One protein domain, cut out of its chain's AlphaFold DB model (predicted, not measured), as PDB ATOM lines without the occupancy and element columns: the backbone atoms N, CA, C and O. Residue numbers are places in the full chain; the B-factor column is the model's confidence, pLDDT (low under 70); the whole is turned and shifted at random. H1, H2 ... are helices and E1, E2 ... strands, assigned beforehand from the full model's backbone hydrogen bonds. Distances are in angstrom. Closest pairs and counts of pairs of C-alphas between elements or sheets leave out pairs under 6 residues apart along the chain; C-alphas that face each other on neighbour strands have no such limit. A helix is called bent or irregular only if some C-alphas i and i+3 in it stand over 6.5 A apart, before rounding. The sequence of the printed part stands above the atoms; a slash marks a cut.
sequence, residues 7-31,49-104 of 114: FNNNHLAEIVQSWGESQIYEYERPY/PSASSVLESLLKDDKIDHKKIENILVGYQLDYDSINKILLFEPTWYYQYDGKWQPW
ATOM      1  N   PHE A   7     150.719 133.396 178.718       91.19
ATOM      2  CA  PHE A   7     150.494 133.506 177.287       91.19
ATOM      3  C   PHE A   7     150.758 132.163 176.632       91.19
ATOM      4  O   PHE A   7     151.626 131.408 177.066       91.19
ATOM      5  N   ASN A   8     150.021 131.862 175.572       87.25
ATOM      6  CA  ASN A   8     150.225 130.652 174.796       87.25
ATOM      7  C   ASN A   8     149.634 130.818 173.388       87.25
ATOM      8  O   ASN A   8     148.772 131.665 173.175       87.25
ATOM      9  N   ASN A   9     150.058 129.979 172.441       77.75
ATOM     10  CA  ASN A   9     149.570 130.042 171.054       77.75
ATOM     11  C   ASN A   9     148.391 129.094 170.760       77.75
ATOM     12  O   ASN A   9     147.812 129.151 169.681       77.75
ATOM     13  N   ASN A  10     148.021 128.230 171.711       77.81
ATOM     14  CA  ASN A  10     147.068 127.127 171.513       77.81
ATOM     15  C   ASN A  10     145.804 127.273 172.382       77.81
ATOM     16  O   ASN A  10     145.197 126.272 172.754       77.81
ATOM     17  N   HIS A  11     145.469 128.492 172.817       82.31
ATOM     18  CA  HIS A  11     144.300 128.825 173.651       82.31
ATOM     19  C   HIS A  11     144.218 128.163 175.050       82.31
ATOM     20  O   HIS A  11     143.333 128.480 175.829       82.31
ATOM     21  N   LEU A  12     145.165 127.294 175.424       84.88
ATOM     22  CA  LEU A  12     145.337 126.695 176.762       84.88
ATOM     23  C   LEU A  12     145.485 127.667 177.956       84.88
ATOM     24  O   LEU A  12     145.371 127.204 179.090       84.88
ATOM     25  N   ALA A  13     145.754 128.960 177.747       87.38
ATOM     26  CA  ALA A  13     145.951 129.939 178.825       87.38
ATOM     27  C   ALA A  13     144.897 131.060 178.864       87.38
ATOM     28  O   ALA A  13     145.064 132.026 179.608       87.38
ATOM     29  N   GLU A  14     143.808 130.951 178.102       89.81
ATOM     30  CA  GLU A  14     142.773 131.986 178.040       89.81
ATOM     31  C   GLU A  14     141.382 131.458 178.387       89.81
ATOM     32  O   GLU A  14     141.116 130.262 178.374       89.81
ATOM     33  N   ILE A  15     140.484 132.372 178.738       90.81
ATOM     34  CA  ILE A  15     139.053 132.109 178.869       90.81
ATOM     35  C   ILE A  15     138.367 133.094 177.934       90.81
ATOM     36  O   ILE A  15     138.551 134.305 178.082       90.81
ATOM     37  N   VAL A  16     137.579 132.585 176.993       92.94
ATOM     38  CA  VAL A  16     136.884 133.399 175.994       92.94
ATOM     39  C   VAL A  16     135.394 133.379 176.281       92.94
ATOM     40  O   VAL A  16     134.812 132.347 176.616       92.94
ATOM     41  N   GLN A  17     134.769 134.549 176.176       94.50
ATOM     42  CA  GLN A  17     133.347 134.708 176.418       94.50
ATOM     43  C   GLN A  17     132.714 135.583 175.339       94.50
ATOM     44  O   GLN A  17     133.064 136.757 175.199       94.50
ATOM     45  N   SER A  18     131.726 135.033 174.638       95.88
ATOM     46  CA  SER A  18     130.916 135.762 173.660       95.88
ATOM     47  C   SER A  18     129.593 136.177 174.300       95.88
ATOM     48  O   SER A  18     128.873 135.353 174.870       95.88
ATOM     49  N   TRP A  19     129.255 137.464 174.214       96.44
ATOM     50  CA  TRP A  19     128.031 138.027 174.791       96.44
ATOM     51  C   TRP A  19     126.940 138.194 173.728       96.44
ATOM     52  O   TRP A  19     127.188 138.757 172.665       96.44
ATOM     53  N   GLY A  20     125.728 137.724 174.035       92.81
ATOM     54  CA  GLY A  20     124.506 138.059 173.301       92.81
ATOM     55  C   GLY A  20     123.825 139.311 173.867       92.81
ATOM     56  O   GLY A  20     124.427 140.065 174.627       92.81
ATOM     57  N   GLU A  21     122.547 139.520 173.540       92.25
ATOM     58  CA  GLU A  21     121.820 140.752 173.909       92.25
ATOM     59  C   GLU A  21     121.754 141.020 175.420       92.25
ATOM     60  O   GLU A  21     121.810 142.171 175.847       92.25
ATOM     61  N   SER A  22     121.638 139.975 176.243       94.19
ATOM     62  CA  SER A  22     121.487 140.128 177.696       94.19
ATOM     63  C   SER A  22     122.273 139.119 178.529       94.19
ATOM     64  O   SER A  22     122.213 139.167 179.756       94.19
ATOM     65  N   GLN A  23     122.960 138.169 177.895       93.75
ATOM     66  CA  GLN A  23     123.618 137.063 178.588       93.75
ATOM     67  C   GLN A  23     124.783 136.494 177.783       93.75
ATOM     68  O   GLN A  23     124.936 136.773 176.593       93.75
ATOM     69  N   ILE A  24     125.583 135.667 178.449       95.06
ATOM     70  CA  ILE A  24     126.648 134.887 177.825       95.06
ATOM     71  C   ILE A  24     126.017 133.933 176.816       95.06
ATOM     72  O   ILE A  24     125.152 133.135 177.173       95.06
ATOM     73  N   TYR A  25     126.443 134.045 175.566       95.94
ATOM     74  CA  TYR A  25     126.058 133.127 174.505       95.94
ATOM     75  C   TYR A  25     127.011 131.929 174.455       95.94
ATOM     76  O   TYR A  25     126.560 130.792 174.344       95.94
ATOM     77  N   GLU A  26     128.313 132.181 174.604       95.44
ATOM     78  CA  GLU A  26     129.355 131.159 174.530       95.44
ATOM     79  C   GLU A  26     130.439 131.412 175.573       95.44
ATOM     80  O   GLU A  26     130.775 132.560 175.884       95.44
ATOM     81  N   TYR A  27     130.958 130.320 176.125       93.94
ATOM     82  CA  TYR A  27     132.025 130.309 177.109       93.94
ATOM     83  C   TYR A  27     132.988 129.177 176.772       93.94
ATOM     84  O   TYR A  27     132.622 128.001 176.839       93.94
ATOM     85  N   GLU A  28     134.221 129.539 176.448       92.06
ATOM     86  CA  GLU A  28     135.289 128.606 176.130       92.06
ATOM     87  C   GLU A  28     136.379 128.706 177.191       92.06
ATOM     88  O   GLU A  28     136.849 129.792 177.543       92.06
ATOM     89  N   ARG A  29     136.782 127.548 177.717       90.44
ATOM     90  CA  ARG A  29     137.923 127.439 178.622       90.44
ATOM     91  C   ARG A  29     138.727 126.171 178.341       90.44
ATOM     92  O   ARG A  29     138.138 125.137 178.019       90.44
ATOM     93  N   PRO A  30     140.043 126.205 178.575       85.62
ATOM     94  CA  PRO A  30     140.904 125.040 178.572       85.62
ATOM     95  C   PRO A  30     140.398 123.976 179.534       85.62
ATOM     96  O   PRO A  30     140.124 124.238 180.713       85.62
ATOM     97  N   TYR A  31     140.315 122.752 179.023       81.38
ATOM     98  CA  TYR A  31     140.078 121.575 179.833       81.38
ATOM     99  C   TYR A  31     141.425 120.941 180.185       81.38
ATOM    100  O   TYR A  31     142.016 120.219 179.387       81.38
ATOM    101  N   PRO A  49     166.904 139.193 181.329       94.00
ATOM    102  CA  PRO A  49     167.500 140.497 181.087       94.00
ATOM    103  C   PRO A  49     166.715 141.613 181.779       94.00
ATOM    104  O   PRO A  49     165.503 141.511 181.989       94.00
ATOM    105  N   SER A  50     167.396 142.709 182.104       95.19
ATOM    106  CA  SER A  50     166.730 143.876 182.675       95.19
ATOM    107  C   SER A  50     165.721 144.473 181.692       95.19
ATOM    108  O   SER A  50     165.934 144.452 180.477       95.19
ATOM    109  N   ALA A  51     164.657 145.084 182.219       92.19
ATOM    110  CA  ALA A  51     163.649 145.767 181.407       92.19
ATOM    111  C   ALA A  51     164.272 146.804 180.453       92.19
ATOM    112  O   ALA A  51     163.867 146.906 179.298       92.19
ATOM    113  N   SER A  52     165.297 147.532 180.912       94.19
ATOM    114  CA  SER A  52     166.026 148.503 180.089       94.19
ATOM    115  C   SER A  52     166.753 147.842 178.921       94.19
ATOM    116  O   SER A  52     166.692 148.356 177.813       94.19
ATOM    117  N   SER A  53     167.399 146.691 179.144       94.69
ATOM    118  CA  SER A  53     168.078 145.938 178.082       94.69
ATOM    119  C   SER A  53     167.088 145.445 177.023       94.69
ATOM    120  O   SER A  53     167.323 145.591 175.824       94.69
ATOM    121  N   VAL A  54     165.931 144.939 177.466       94.50
ATOM    122  CA  VAL A  54     164.842 144.528 176.570       94.50
ATOM    123  C   VAL A  54     164.330 145.706 175.750       94.50
ATOM    124  O   VAL A  54     164.293 145.628 174.523       94.50
ATOM    125  N   LEU A  55     164.011 146.824 176.403       92.56
ATOM    126  CA  LEU A  55     163.537 148.025 175.721       92.56
ATOM    127  C   LEU A  55     164.572 148.557 174.723       92.56
ATOM    128  O   LEU A  55     164.223 148.862 173.589       92.56
ATOM    129  N   GLU A  56     165.850 148.623 175.099       93.44
ATOM    130  CA  GLU A  56     166.919 149.033 174.188       93.44
ATOM    131  C   GLU A  56     167.024 148.135 172.956       93.44
ATOM    132  O   GLU A  56     167.295 148.639 171.871       93.44
ATOM    133  N   SER A  57     166.843 146.822 173.111       93.00
ATOM    134  CA  SER A  57     166.880 145.898 171.974       93.00
ATOM    135  C   SER A  57     165.705 146.120 171.020       93.00
ATOM    136  O   SER A  57     165.919 146.188 169.814       93.00
ATOM    137  N   LEU A  58     164.496 146.332 171.554       92.69
ATOM    138  CA  LEU A  58     163.299 146.634 170.768       92.69
ATOM    139  C   LEU A  58     163.438 147.961 170.016       92.69
ATOM    140  O   LEU A  58     163.023 148.057 168.869       92.69
ATOM    141  N   LEU A  59     164.058 148.965 170.645       91.62
ATOM    142  CA  LEU A  59     164.315 150.279 170.047       91.62
ATOM    143  C   LEU A  59     165.476 150.295 169.032       91.62
ATOM    144  O   LEU A  59     165.737 151.330 168.418       91.62
ATOM    145  N   LYS A  60     166.231 149.200 168.910       92.81
ATOM    146  CA  LYS A  60     167.323 149.043 167.935       92.81
ATOM    147  C   LYS A  60     166.917 148.180 166.739       92.81
ATOM    148  O   LYS A  60     167.708 148.060 165.807       92.81
ATOM    149  N   ASP A  61     165.742 147.557 166.772       90.00
ATOM    150  CA  ASP A  61     165.260 146.715 165.682       90.00
ATOM    151  C   ASP A  61     164.536 147.564 164.631       90.00
ATOM    152  O   ASP A  61     163.394 147.977 164.819       90.00
ATOM    153  N   ASP A  62     165.184 147.770 163.482       89.44
ATOM    154  CA  ASP A  62     164.639 148.542 162.355       89.44
ATOM    155  C   ASP A  62     163.335 147.956 161.769       89.44
ATOM    156  O   ASP A  62     162.661 148.613 160.970       89.44
ATOM    157  N   LYS A  63     162.961 146.720 162.128       89.19
ATOM    158  CA  LYS A  63     161.691 146.096 161.719       89.19
ATOM    159  C   LYS A  63     160.514 146.499 162.607       89.19
ATOM    160  O   LYS A  63     159.368 146.259 162.222       89.19
ATOM    161  N   ILE A  64     160.773 147.077 163.779       89.81
ATOM    162  CA  ILE A  64     159.754 147.430 164.765       89.81
ATOM    163  C   ILE A  64     159.465 148.930 164.674       89.81
ATOM    164  O   ILE A  64     160.342 149.770 164.847       89.81
ATOM    165  N   ASP A  65     158.200 149.300 164.459       94.19
ATOM    166  CA  ASP A  65     157.790 150.694 164.647       94.19
ATOM    167  C   ASP A  65     157.636 150.967 166.145       94.19
ATOM    168  O   ASP A  65     156.641 150.591 166.766       94.19
ATOM    169  N   HIS A  66     158.617 151.644 166.738       90.94
ATOM    170  CA  HIS A  66     158.643 151.900 168.180       90.94
ATOM    171  C   HIS A  66     157.407 152.654 168.688       90.94
ATOM    172  O   HIS A  66     157.070 152.549 169.863       90.94
ATOM    173  N   LYS A  67     156.707 153.402 167.823       93.81
ATOM    174  CA  LYS A  67     155.479 154.120 168.203       93.81
ATOM    175  C   LYS A  67     154.301 153.187 168.472       93.81
ATOM    176  O   LYS A  67     153.318 153.628 169.058       93.81
ATOM    177  N   LYS A  68     154.390 151.936 168.024       95.69
ATOM    178  CA  LYS A  68     153.383 150.898 168.248       95.69
ATOM    179  C   LYS A  68     153.643 150.065 169.501       95.69
ATOM    180  O   LYS A  68     152.812 149.225 169.827       95.69
ATOM    181  N   ILE A  69     154.774 150.266 170.183       94.88
ATOM    182  CA  ILE A  69     155.055 149.610 171.463       94.88
ATOM    183  C   ILE A  69     154.296 150.356 172.563       94.88
ATOM    184  O   ILE A  69     154.544 151.536 172.805       94.88
ATOM    185  N   GLU A  70     153.389 149.660 173.240       95.94
ATOM    186  CA  GLU A  70     152.495 150.252 174.242       95.94
ATOM    187  C   GLU A  70     152.901 149.896 175.672       95.94
ATOM    188  O   GLU A  70     152.889 150.748 176.556       95.94
ATOM    189  N   ASN A  71     153.273 148.635 175.905       95.44
ATOM    190  CA  ASN A  71     153.560 148.099 177.234       95.44
ATOM    191  C   ASN A  71     154.667 147.044 177.182       95.44
ATOM    192  O   ASN A  71     154.899 146.427 176.145       95.44
ATOM    193  N   ILE A  72     155.312 146.812 178.327       94.81
ATOM    194  CA  ILE A  72     156.306 145.757 178.535       94.81
ATOM    195  C   ILE A  72     156.120 145.141 179.926       94.81
ATOM    196  O   ILE A  72     155.965 145.865 180.911       94.81
ATOM    197  N   LEU A  73     156.115 143.812 180.021       95.44
ATOM    198  CA  LEU A  73     155.977 143.092 181.290       95.44
ATOM    199  C   LEU A  73     156.625 141.710 181.237       95.44
ATOM    200  O   LEU A  73     156.901 141.185 180.163       95.44
ATOM    201  N   VAL A  74     156.832 141.105 182.405       94.88
ATOM    202  CA  VAL A  74     157.187 139.686 182.510       94.88
ATOM    203  C   VAL A  74     155.903 138.866 182.587       94.88
ATOM    204  O   VAL A  74     155.022 139.165 183.394       94.88
ATOM    205  N   GLY A  75     155.815 137.830 181.759       93.50
ATOM    206  CA  GLY A  75     154.763 136.820 181.769       93.50
ATOM    207  C   GLY A  75     155.354 135.414 181.757       93.50
ATOM    208  O   GLY A  75     156.572 135.244 181.743       93.50
ATOM    209  N   TYR A  76     154.491 134.405 181.743       91.50
ATOM    210  CA  TYR A  76     154.890 133.026 181.469       91.50
ATOM    211  C   TYR A  76     154.428 132.614 180.079       91.50
ATOM    212  O   TYR A  76     153.246 132.746 179.771       91.50
ATOM    213  N   GLN A  77     155.334 132.064 179.278       91.38
ATOM    214  CA  GLN A  77     154.956 131.280 178.113       91.38
ATOM    215  C   GLN A  77     154.534 129.888 178.580       91.38
ATOM    216  O   GLN A  77     155.279 129.229 179.305       91.38
ATOM    217  N   LEU A  78     153.328 129.466 178.205       88.31
ATOM    218  CA  LEU A  78     152.820 128.126 178.464       88.31
ATOM    219  C   LEU A  78     153.001 127.251 177.229       88.31
ATOM    220  O   LEU A  78     152.370 127.487 176.196       88.31
ATOM    221  N   ASP A  79     153.767 126.185 177.404       85.44
ATOM    222  CA  ASP A  79     153.913 125.105 176.440       85.44
ATOM    223  C   ASP A  79     153.371 123.793 177.016       85.44
ATOM    224  O   ASP A  79     153.344 123.575 178.230       85.44
ATOM    225  N   TYR A  80     152.892 122.912 176.137       81.56
ATOM    226  CA  TYR A  80     152.345 121.612 176.520       81.56
ATOM    227  C   TYR A  80     153.131 120.489 175.852       81.56
ATOM    228  O   TYR A  80     153.058 120.297 174.637       81.56
ATOM    229  N   ASP A  81     153.846 119.715 176.662       79.62
ATOM    230  CA  ASP A  81     154.445 118.460 176.231       79.62
ATOM    231  C   ASP A  81     153.356 117.386 176.207       79.62
ATOM    232  O   ASP A  81     152.990 116.813 177.235       79.62
ATOM    233  N   SER A  82     152.836 117.097 175.014       78.69
ATOM    234  CA  SER A  82     151.781 116.098 174.831       78.69
ATOM    235  C   SER A  82     152.226 114.661 175.109       78.69
ATOM    236  O   SER A  82     151.376 113.817 175.393       78.69
ATOM    237  N   ILE A  83     153.528 114.362 174.995       79.94
ATOM    238  CA  ILE A  83     154.069 113.009 175.192       79.94
ATOM    239  C   ILE A  83     154.051 112.684 176.680       79.94
ATOM    240  O   ILE A  83     153.529 111.647 177.088       79.94
ATOM    241  N   ASN A  84     154.583 113.601 177.484       77.25
ATOM    242  CA  ASN A  84     154.676 113.433 178.930       77.25
ATOM    243  C   ASN A  84     153.454 113.991 179.678       77.25
ATOM    244  O   ASN A  84     153.313 113.752 180.874       77.25
ATOM    245  N   LYS A  85     152.551 114.687 178.971       77.88
ATOM    246  CA  LYS A  85     151.376 115.395 179.508       77.88
ATOM    247  C   LYS A  85     151.751 116.442 180.560       77.88
ATOM    248  O   LYS A  85     151.101 116.558 181.596       77.88
ATOM    249  N   ILE A  86     152.810 117.201 180.287       77.94
ATOM    250  CA  ILE A  86     153.374 118.198 181.205       77.94
ATOM    251  C   ILE A  86     153.109 119.601 180.663       77.94
ATOM    252  O   ILE A  86     153.271 119.856 179.471       77.94
ATOM    253  N   LEU A  87     152.716 120.516 181.550       81.12
ATOM    254  CA  LEU A  87     152.694 121.948 181.262       81.12
ATOM    255  C   LEU A  87     154.024 122.567 181.678       81.12
ATOM    256  O   LEU A  87     154.431 122.445 182.835       81.12
ATOM    257  N   LEU A  88     154.668 123.248 180.739       83.88
ATOM    258  CA  LEU A  88     155.893 123.997 180.958       83.88
ATOM    259  C   LEU A  88     155.567 125.489 181.011       83.88
ATOM    260  O   LEU A  88     154.852 125.999 180.152       83.88
ATOM    261  N   PHE A  89     156.097 126.176 182.021       86.88
ATOM    262  CA  PHE A  89     155.924 127.613 182.202       86.88
ATOM    263  C   PHE A  89     157.287 128.299 182.175       86.88
ATOM    264  O   PHE A  89     158.043 128.208 183.142       86.88
ATOM    265  N   GLU A  90     157.586 129.021 181.100       88.88
ATOM    266  CA  GLU A  90     158.861 129.726 180.939       88.88
ATOM    267  C   GLU A  90     158.685 131.233 181.195       88.88
ATOM    268  O   GLU A  90     157.927 131.890 180.472       88.88
ATOM    269  N   PRO A  91     159.353 131.821 182.213       91.81
ATOM    270  CA  PRO A  91     159.377 133.271 182.387       91.81
ATOM    271  C   PRO A  91     159.900 133.948 181.119       91.81
ATOM    272  O   PRO A  91     160.990 133.628 180.655       91.81
ATOM    273  N   THR A  92     159.137 134.887 180.570       93.25
ATOM    274  CA  THR A  92     159.434 135.541 179.292       93.25
ATOM    275  C   THR A  92     159.029 137.010 179.353       93.25
ATOM    276  O   THR A  92     158.020 137.375 179.963       93.25
ATOM    277  N   TRP A  93     159.824 137.882 178.734       96.06
ATOM    278  CA  TRP A  93     159.419 139.269 178.516       96.06
ATOM    279  C   TRP A  93     158.373 139.328 177.412       96.06
ATOM    280  O   TRP A  93     158.542 138.714 176.370       96.06
ATOM    281  N   TYR A  94     157.318 140.102 177.614       95.44
ATOM    282  CA  TYR A  94     156.312 140.388 176.603       95.44
ATOM    283  C   TYR A  94     156.240 141.884 176.367       95.44
ATOM    284  O   TYR A  94     156.311 142.675 177.312       95.44
ATOM    285  N   TYR A  95     156.055 142.267 175.110       95.19
ATOM    286  CA  TYR A  95     155.759 143.638 174.722       95.19
ATOM    287  C   TYR A  95     154.438 143.684 173.958       95.19
ATOM    288  O   TYR A  95     154.123 142.793 173.170       95.19
ATOM    289  N   GLN A  96     153.632 144.706 174.227       95.50
ATOM    290  CA  GLN A  96     152.391 144.935 173.502       95.50
ATOM    291  C   GLN A  96     152.691 145.789 172.273       95.50
ATOM    292  O   GLN A  96     153.192 146.904 172.407       95.50
ATOM    293  N   TYR A  97     152.391 145.250 171.097       95.06
ATOM    294  CA  TYR A  97     152.609 145.874 169.801       95.06
ATOM    295  C   TYR A  97     151.289 145.952 169.036       95.06
ATOM    296  O   TYR A  97     150.720 144.917 168.681       95.06
ATOM    297  N   ASP A  98     150.800 147.170 168.789       94.94
ATOM    298  CA  ASP A  98     149.532 147.421 168.079       94.94
ATOM    299  C   ASP A  98     148.354 146.654 168.717       94.94
ATOM    300  O   ASP A  98     147.640 145.871 168.081       94.94
ATOM    301  N   GLY A  99     148.233 146.791 170.038       94.06
ATOM    302  CA  GLY A  99     147.244 146.113 170.871       94.06
ATOM    303  C   GLY A  99     147.499 144.625 171.144       94.06
ATOM    304  O   GLY A  99     146.796 144.057 171.981       94.06
ATOM    305  N   LYS A 100     148.494 143.978 170.518       92.31
ATOM    306  CA  LYS A 100     148.750 142.531 170.662       92.31
ATOM    307  C   LYS A 100     150.006 142.236 171.470       92.31
ATOM    308  O   LYS A 100     151.063 142.794 171.206       92.31
ATOM    309  N   TRP A 101     149.920 141.293 172.402       93.38
ATOM    310  CA  TRP A 101     151.088 140.818 173.144       93.38
ATOM    311  C   TRP A 101     151.975 139.938 172.272       93.38
ATOM    312  O   TRP A 101     151.488 139.005 171.639       93.38
ATOM    313  N   GLN A 102     153.267 140.251 172.233       92.44
ATOM    314  CA  GLN A 102     154.300 139.491 171.542       92.44
ATOM    315  C   GLN A 102     155.358 139.054 172.560       92.44
ATOM    316  O   GLN A 102     155.754 139.875 173.398       92.44
ATOM    317  N   PRO A 103     155.825 137.796 172.520       93.25
ATOM    318  CA  PRO A 103     156.990 137.408 173.295       93.25
ATOM    319  C   PRO A 103     158.207 138.169 172.765       93.25
ATOM    320  O   PRO A 103     158.417 138.305 171.558       93.25
ATOM    321  N   TRP A 104     159.011 138.689 173.678       91.50
ATOM    322  CA  TRP A 104     160.325 139.207 173.362       91.50
ATOM    323  C   TRP A 104     161.281 138.028 173.261       91.50
ATOM    324  O   TRP A 104     161.729 137.483 174.268       91.50
TER     325      TRP A 104
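Overview. This is residues 7 to 31 and 49 to 104 of the 114 residues of the protein "YycH domain-containing protein" of Bacillus obstructivus (UniProt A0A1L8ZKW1). What shape does the printed part have? A long, bent hairpin of E3 and E4 gains a short third strand, E5, beside residues 94 to 97 of E4, and the single helix H1 packs on one face of this sheet; a separate small hairpin, E1 and E2, lies well away from it, and the whole is flat. What is it made of? The printed part has 81 residues with one named helix and five named strands, in the order E1, E2, H1, E3, E4, E5; the larger sheet has the order E3, E4, E5, antiparallel throughout, E1 and E2 are antiparallel too, and the class is mostly strand. How spread out is it? It is loose, with a radius of gyration of the C-alphas of 16.5 A and spans of 44 by 41 by 19 A, and the turn of residues 81 to 86 sticks out.

Along the chain. Where do the first elements lie? E1, residues 16 to 19, begins at C-alpha 16 (136.884, 133.399, 175.994) and is 10.1 A long; E2, residues 24 to 28, is 10.8 A long. Which elements follow the cut? H1, residues 51 to 58, is 10.7 A long. E3, residues 69 to 81, is 31.5 A long and begins at C-alpha 69 (155.055, 149.610, 171.463); E4, residues 86 to 97, is 29.9 A long. E5, residues 100 to 103, is 10.1 A long and ends at C-alpha 103 (156.990, 137.408, 173.295).

Arrangement. How is the larger sheet joined? E3, E4 and E5 form a meander, each strand the antiparallel neighbour of the one before; N 75 and O 92 are 2.9 A apart, and N 97 and O 100 are 2.8 A apart, both within hydrogen-bond range. E3 bends by 72 degrees at residue 72 and E4 by 67 degrees at residue 93. Where is H1? H1 is on this sheet at a height of 9.5 A, over E4 and only just not over E3, with 5 and 2 of its C-alphas falling on them, and runs across the strands at 67 degrees to E4 on the local plane. Its closest C-alphas to E4 are those of Val 54 and Trp 93, 7.8 A, and every O i to N i+4 pair in H1 is within hydrogen-bond range. And the small hairpin? In the hairpin E1 and E2, N 16 and O 28 are 2.9 A apart, within hydrogen-bond range; E1 is apart from H1, E3, E4 and E5.

Size, cuts and confidence. How large is it? The two C-alphas farthest apart, those of Ser 22 and Lys 60, are 47.7 A apart. Is anything missing? Residues 32 to 48 are not printed, and C-alphas 31 and 49 are 33.3 A apart across the cut. Are there long links or weak places? Of the links printed whole, E1 to E2, E3 to E4 and E4 to E5 are tight and H1 to E3 is short; the mean pLDDT of the printed part is 90.6, and no printed residue is under 70.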